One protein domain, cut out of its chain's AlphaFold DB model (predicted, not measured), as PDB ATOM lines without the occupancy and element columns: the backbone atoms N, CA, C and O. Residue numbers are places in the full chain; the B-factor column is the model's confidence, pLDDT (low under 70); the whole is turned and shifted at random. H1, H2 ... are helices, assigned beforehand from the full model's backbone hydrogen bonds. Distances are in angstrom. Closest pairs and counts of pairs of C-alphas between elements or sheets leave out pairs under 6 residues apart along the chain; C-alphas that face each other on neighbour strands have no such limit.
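What this domain is: This is residues 21 to 67 of the 82 residues of an uncharacterized protein of Kingdonia uniflora (UniProt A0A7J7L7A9). Look for little regular structure here: in an elongated, winding path, residues 21 to 34 first hook round near Arg 25 and then run lengthwise to the short helix H1, and residues 40 to 56 fold back from it to the longer helix H2, with the two helices apart. Residues 39 to 44 and residues 60 to 65 of H2 stand free. The printed part has 47 residues, with H1 then H2, no named strand, and 15 residues in named elements: class all helix. It is loose, with a radius of gyration of the C-alphas of 13.1 A and spans of 36 by 21 by 15 A.

How they stand to each other: Start with H2, residues 57 to 66; it is apart from H1, residues 35 to 39. In both, each O i to N i+4 pair is within hydrogen-bond range.

Where its parts are: Find C-alpha 57 at (14.031, 32.252, 64.102); from there H2 runs 14.1 A to C-alpha 66 at (0.675, 36.452, 65.764). H1 begins at C-alpha 35, (14.124, 12.935, 72.729), and spans 6.1 A.

The domain as a whole: The C-alphas of Arg 25 and Asp 41 are the two farthest apart, 37.1 A. The link from H1 to H2, 17 residues, is long. The printed part has no cut, and no printed residue is under 70 in pLDDT.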
ATOM      1  N   SER A  21       4.604  29.369  84.219       97.38
ATOM      2  CA  SER A  21       4.014  30.701  84.409       97.38
ATOM      3  C   SER A  21       4.416  31.734  83.347       97.38
ATOM      4  O   SER A  21       3.945  32.865  83.407       97.38
ATOM      5  N   MET A  22       5.318  31.399  82.418       97.81
ATOM      6  CA  MET A  22       5.698  32.279  81.305       97.81
ATOM      7  C   MET A  22       4.688  32.222  80.154       97.81
ATOM      8  O   MET A  22       4.629  33.161  79.362       97.81
ATOM      9  N   CYS A  23       3.853  31.180  80.088       97.44
ATOM     10  CA  CYS A  23       2.668  31.215  79.240       97.44
ATOM     11  C   CYS A  23       1.637  32.203  79.791       97.44
ATOM     12  O   CYS A  23       1.484  32.389  80.998       97.44
ATOM     13  N   ASN A  24       0.908  32.840  78.883       95.50
ATOM     14  CA  ASN A  24      -0.092  33.857  79.181       95.50
ATOM     15  C   ASN A  24      -1.258  33.752  78.182       95.50
ATOM     16  O   ASN A  24      -1.390  32.768  77.462       95.50
ATOM     17  N   ARG A  25      -2.129  34.765  78.114       95.44
ATOM     18  CA  ARG A  25      -3.289  34.775  77.199       95.44
ATOM     19  C   ARG A  25      -2.929  34.966  75.710       95.44
ATOM     20  O   ARG A  25      -3.835  35.025  74.883       95.44
ATOM     21  N   ARG A  26      -1.643  35.095  75.361       92.75
ATOM     22  CA  ARG A  26      -1.111  35.130  73.983       92.75
ATOM     23  C   ARG A  26      -0.303  33.874  73.687       92.75
ATOM     24  O   ARG A  26      -0.708  33.084  72.844       92.75
ATOM     25  N   LEU A  27       0.783  33.663  74.428       95.31
ATOM     26  CA  LEU A  27       1.538  32.414  74.402       95.31
ATOM     27  C   LEU A  27       0.816  31.403  75.297       95.31
ATOM     28  O   LEU A  27       1.128  31.277  76.476       95.31
ATOM     29  N   ILE A  28      -0.206  30.743  74.753       96.81
ATOM     30  CA  ILE A  28      -1.104  29.856  75.515       96.81
ATOM     31  C   ILE A  28      -0.564  28.423  75.683       96.81
ATOM     32  O   ILE A  28      -1.189  27.597  76.349       96.81
ATOM     33  N   GLY A  29       0.577  28.107  75.074       97.69
ATOM     34  CA  GLY A  29       1.265  26.829  75.215       97.69
ATOM     35  C   GLY A  29       2.641  26.868  74.561       97.69
ATOM     36  O   GLY A  29       2.850  27.603  73.600       97.69
ATOM     37  N   ALA A  30       3.566  26.084  75.105       98.06
ATOM     38  CA  ALA A  30       4.946  26.001  74.648       98.06
ATOM     39  C   ALA A  30       5.506  24.626  75.023       98.06
ATOM     40  O   ALA A  30       5.333  24.177  76.159       98.06
ATOM     41  N   ARG A  31       6.131  23.945  74.062       97.56
ATOM     42  CA  ARG A  31       6.719  22.606  74.209       97.56
ATOM     43  C   ARG A  31       7.958  22.497  73.336       97.56
ATOM     44  O   ARG A  31       8.091  23.249  72.377       97.56
ATOM     45  N   TYR A  32       8.818  21.542  73.649       96.38
ATOM     46  CA  TYR A  32      10.032  21.259  72.894       96.38
ATOM     47  C   TYR A  32      10.215  19.746  72.761       96.38
ATOM     48  O   TYR A  32       9.696  18.968  73.559       96.38
ATOM     49  N   PHE A  33      10.931  19.310  71.727       95.00
ATOM     50  CA  PHE A  33      11.029  17.893  71.380       95.00
ATOM     51  C   PHE A  33      12.474  17.523  71.058       95.00
ATOM     52  O   PHE A  33      12.919  17.641  69.923       95.00
ATOM     53  N   ASN A  34      13.218  17.047  72.057       93.62
ATOM     54  CA  ASN A  34      14.633  16.687  71.900       93.62
ATOM     55  C   ASN A  34      14.944  15.201  72.135       93.62
ATOM     56  O   ASN A  34      16.089  14.787  71.972       93.62
ATOM     57  N   LYS A  35      13.940  14.375  72.463       93.44
ATOM     58  CA  LYS A  35      14.124  12.935  72.729       93.44
ATOM     59  C   LYS A  35      14.827  12.188  71.591       93.44
ATOM     60  O   LYS A  35      15.622  11.303  71.869       93.44
ATOM     61  N   GLY A  36      14.565  12.552  70.334       93.19
ATOM     62  CA  GLY A  36      15.230  11.937  69.180       93.19
ATOM     63  C   GLY A  36      16.732  12.223  69.136       93.19
ATOM     64  O   GLY A  36      17.517  11.323  68.867       93.19
ATOM     65  N   VAL A  37      17.138  13.446  69.482       91.38
ATOM     66  CA  VAL A  37      18.556  13.827  69.548       91.38
ATOM     67  C   VAL A  37      19.255  13.116  70.706       91.38
ATOM     68  O   VAL A  37      20.356  12.606  70.531       91.38
ATOM     69  N   LEU A  38      18.598  13.035  71.869       90.12
ATOM     70  CA  LEU A  38      19.121  12.298  73.025       90.12
ATOM     71  C   LEU A  38      19.277  10.800  72.724       90.12
ATOM     72  O   LEU A  38      20.247  10.191  73.153       90.12
ATOM     73  N   ALA A  39      18.348  10.211  71.963       92.56
ATOM     74  CA  ALA A  39      18.407   8.802  71.577       92.56
ATOM     75  C   ALA A  39      19.516   8.487  70.557       92.56
ATOM     76  O   ALA A  39      19.965   7.349  70.492       92.56
ATOM     77  N   GLN A  40      19.946   9.471  69.762       92.81
ATOM     78  CA  GLN A  40      21.053   9.316  68.811       92.81
ATOM     79  C   GLN A  40      22.439   9.461  69.458       92.81
ATOM     80  O   GLN A  40      23.433   9.288  68.760       92.81
ATOM     81  N   ASP A  41      22.505   9.789  70.755       79.12
ATOM     82  CA  ASP A  41      23.738   9.951  71.539       79.12
ATOM     83  C   ASP A  41      24.826  10.779  70.831       79.12
ATOM     84  O   ASP A  41      26.012  10.460  70.814       79.12
ATOM     85  N   LEU A  42      24.416  11.887  70.210       82.56
ATOM     86  CA  LEU A  42      25.317  12.744  69.433       82.56
ATOM     87  C   LEU A  42      26.288  13.567  70.305       82.56
ATOM     88  O   LEU A  42      26.929  14.489  69.803       82.56
ATOM     89  N   ASN A  43      26.372  13.287  71.611       81.81
ATOM     90  CA  ASN A  43      27.107  14.079  72.602       81.81
ATOM     91  C   ASN A  43      26.772  15.590  72.523       81.81
ATOM     92  O   ASN A  43      27.618  16.465  72.713       81.81
ATOM     93  N   ILE A  44      25.513  15.900  72.185       84.69
ATOM     94  CA  ILE A  44      25.001  17.266  72.032       84.69
ATOM     95  C   ILE A  44      24.487  17.765  73.381       84.69
ATOM     96  O   ILE A  44      23.602  17.164  73.988       84.69
ATOM     97  N   SER A  45      24.992  18.921  73.811       83.25
ATOM     98  CA  SER A  45      24.483  19.636  74.980       83.25
ATOM     99  C   SER A  45      23.480  20.716  74.573       83.25
ATOM    100  O   SER A  45      23.775  21.597  73.760       83.25
ATOM    101  N   PHE A  46      22.284  20.672  75.162       87.81
ATOM    102  CA  PHE A  46      21.263  21.700  74.982       87.81
ATOM    103  C   PHE A  46      21.474  22.840  75.978       87.81
ATOM    104  O   PHE A  46      21.236  22.670  77.172       87.81
ATOM    105  N   VAL A  47      21.838  24.028  75.480       90.38
ATOM    106  CA  VAL A  47      21.888  25.257  76.302       90.38
ATOM    107  C   VAL A  47      20.523  25.535  76.940       90.38
ATOM    108  O   VAL A  47      20.445  25.893  78.113       90.38
ATOM    109  N   TYR A  48      19.448  25.305  76.182       93.19
ATOM    110  CA  TYR A  48      18.076  25.353  76.668       93.19
ATOM    111  C   TYR A  48      17.398  24.013  76.420       93.19
ATOM    112  O   TYR A  48      16.945  23.713  75.321       93.19
ATOM    113  N   ASN A  49      17.326  23.197  77.467       95.00
ATOM    114  CA  ASN A  49      16.425  22.054  77.502       95.00
ATOM    115  C   ASN A  49      15.027  22.556  77.911       95.00
ATOM    116  O   ASN A  49      14.608  22.378  79.057       95.00
ATOM    117  N   SER A  50      14.407  23.355  77.036       96.75
ATOM    118  CA  SER A  50      13.132  24.050  77.255       96.75
ATOM    119  C   SER A  50      12.555  24.590  75.935       96.75
ATOM    120  O   SER A  50      13.262  24.582  74.929       96.75
ATOM    121  N   PRO A  51      11.316  25.128  75.919       97.12
ATOM    122  CA  PRO A  51      10.757  25.823  74.751       97.12
ATOM    123  C   PRO A  51      11.406  27.180  74.420       97.12
ATOM    124  O   PRO A  51      10.849  27.940  73.637       97.12
ATOM    125  N   ARG A  52      12.511  27.563  75.072       96.69
ATOM    126  CA  ARG A  52      13.155  28.863  74.853       96.69
ATOM    127  C   ARG A  52      13.945  28.856  73.546       96.69
ATOM    128  O   ARG A  52      14.904  28.096  73.419       96.69
ATOM    129  N   ASP A  53      13.609  29.778  72.648       96.00
ATOM    130  CA  ASP A  53      14.386  30.009  71.434       96.00
ATOM    131  C   ASP A  53      15.777  30.584  71.778       96.00
ATOM    132  O   ASP A  53      15.925  31.506  72.585       96.00
ATOM    133  N   LYS A  54      16.814  29.992  71.179       94.19
ATOM    134  CA  LYS A  54      18.213  30.445  71.249       94.19
ATOM    135  C   LYS A  54      18.631  31.209  69.987       94.19
ATOM    136  O   LYS A  54      19.542  32.030  70.051       94.19
ATOM    137  N   MET A  55      18.042  30.873  68.842       93.44
ATOM    138  CA  MET A  55      18.464  31.320  67.510       93.44
ATOM    139  C   MET A  55      17.696  32.560  67.047       93.44
ATOM    140  O   MET A  55      18.215  33.327  66.240       93.44
ATOM    141  N   GLY A  56      16.472  32.752  67.542       94.62
ATOM    142  CA  GLY A  56      15.599  33.883  67.224       94.62
ATOM    143  C   GLY A  56      14.716  33.671  65.990       94.62
ATOM    144  O   GLY A  56      13.901  34.533  65.674       94.62
ATOM    145  N   HIS A  57      14.855  32.549  65.276       95.00
ATOM    146  CA  HIS A  57      14.031  32.252  64.102       95.00
ATOM    147  C   HIS A  57      12.561  32.024  64.482       95.00
ATOM    148  O   HIS A  57      11.664  32.506  63.782       95.00
ATOM    149  N   GLU A  58      12.305  31.302  65.578       91.69
ATOM    150  CA  GLU A  58      10.944  31.047  66.053       91.69
ATOM    151  C   GLU A  58      10.325  32.336  66.582       91.69
ATOM    152  O   GLU A  58       9.193  32.656  66.215       91.69
ATOM    153  N   ASP A  59      11.082  33.119  67.354       93.69
ATOM    154  CA  ASP A  59      10.634  34.423  67.850       93.69
ATOM    155  C   ASP A  59      10.290  35.376  66.694       93.69
ATOM    156  O   ASP A  59       9.205  35.964  66.669       93.69
ATOM    157  N   HIS A  60      11.167  35.488  65.692       95.94
ATOM    158  CA  HIS A  60      10.942  36.329  64.517       95.94
ATOM    159  C   HIS A  60       9.693  35.889  63.743       95.94
ATOM    160  O   HIS A  60       8.795  36.699  63.513       95.94
ATOM    161  N   THR A  61       9.587  34.600  63.408       96.56
ATOM    162  CA  THR A  61       8.445  34.051  62.656       96.56
ATOM    163  C   THR A  61       7.131  34.231  63.417       96.56
ATOM    164  O   THR A  61       6.142  34.704  62.857       96.56
ATOM    165  N   THR A  62       7.122  33.924  64.715       95.12
ATOM    166  CA  THR A  62       5.925  34.031  65.562       95.12
ATOM    167  C   THR A  62       5.486  35.483  65.727       95.12
ATOM    168  O   THR A  62       4.290  35.774  65.727       95.12
ATOM    169  N   SER A  63       6.438  36.415  65.839       93.94
ATOM    170  CA  SER A  63       6.132  37.845  65.933       93.94
ATOM    171  C   SER A  63       5.499  38.413  64.659       93.94
ATOM    172  O   SER A  63       4.698  39.340  64.757       93.94
ATOM    173  N   ILE A  64       5.798  37.839  63.488       93.25
ATOM    174  CA  ILE A  64       5.180  38.225  62.212       93.25
ATOM    175  C   ILE A  64       3.735  37.728  62.132       93.25
ATOM    176  O   ILE A  64       2.848  38.499  61.778       93.25
ATOM    177  N   ASP A  65       3.500  36.454  62.454       95.06
ATOM    178  CA  ASP A  65       2.186  35.823  62.277       95.06
ATOM    179  C   ASP A  65       1.172  36.275  63.342       95.06
ATOM    180  O   ASP A  65       0.050  36.679  63.037       95.06
ATOM    181  N   ILE A  66       1.578  36.248  64.617       93.81
ATOM    182  CA  ILE A  66       0.675  36.452  65.764       93.81
ATOM    183  C   ILE A  66       1.194  37.464  66.794       93.81
ATOM    184  O   ILE A  66       0.713  37.503  67.935       93.81
ATOM    185  N   GLY A  67       2.173  38.290  66.419       90.06
ATOM    186  CA  GLY A  67       2.727  39.322  67.288       90.06
ATOM    187  C   GLY A  67       1.679  40.323  67.773       90.06
ATOM    188  O   GLY A  67       0.684  40.627  67.114       90.06
TER     189      GLY A  67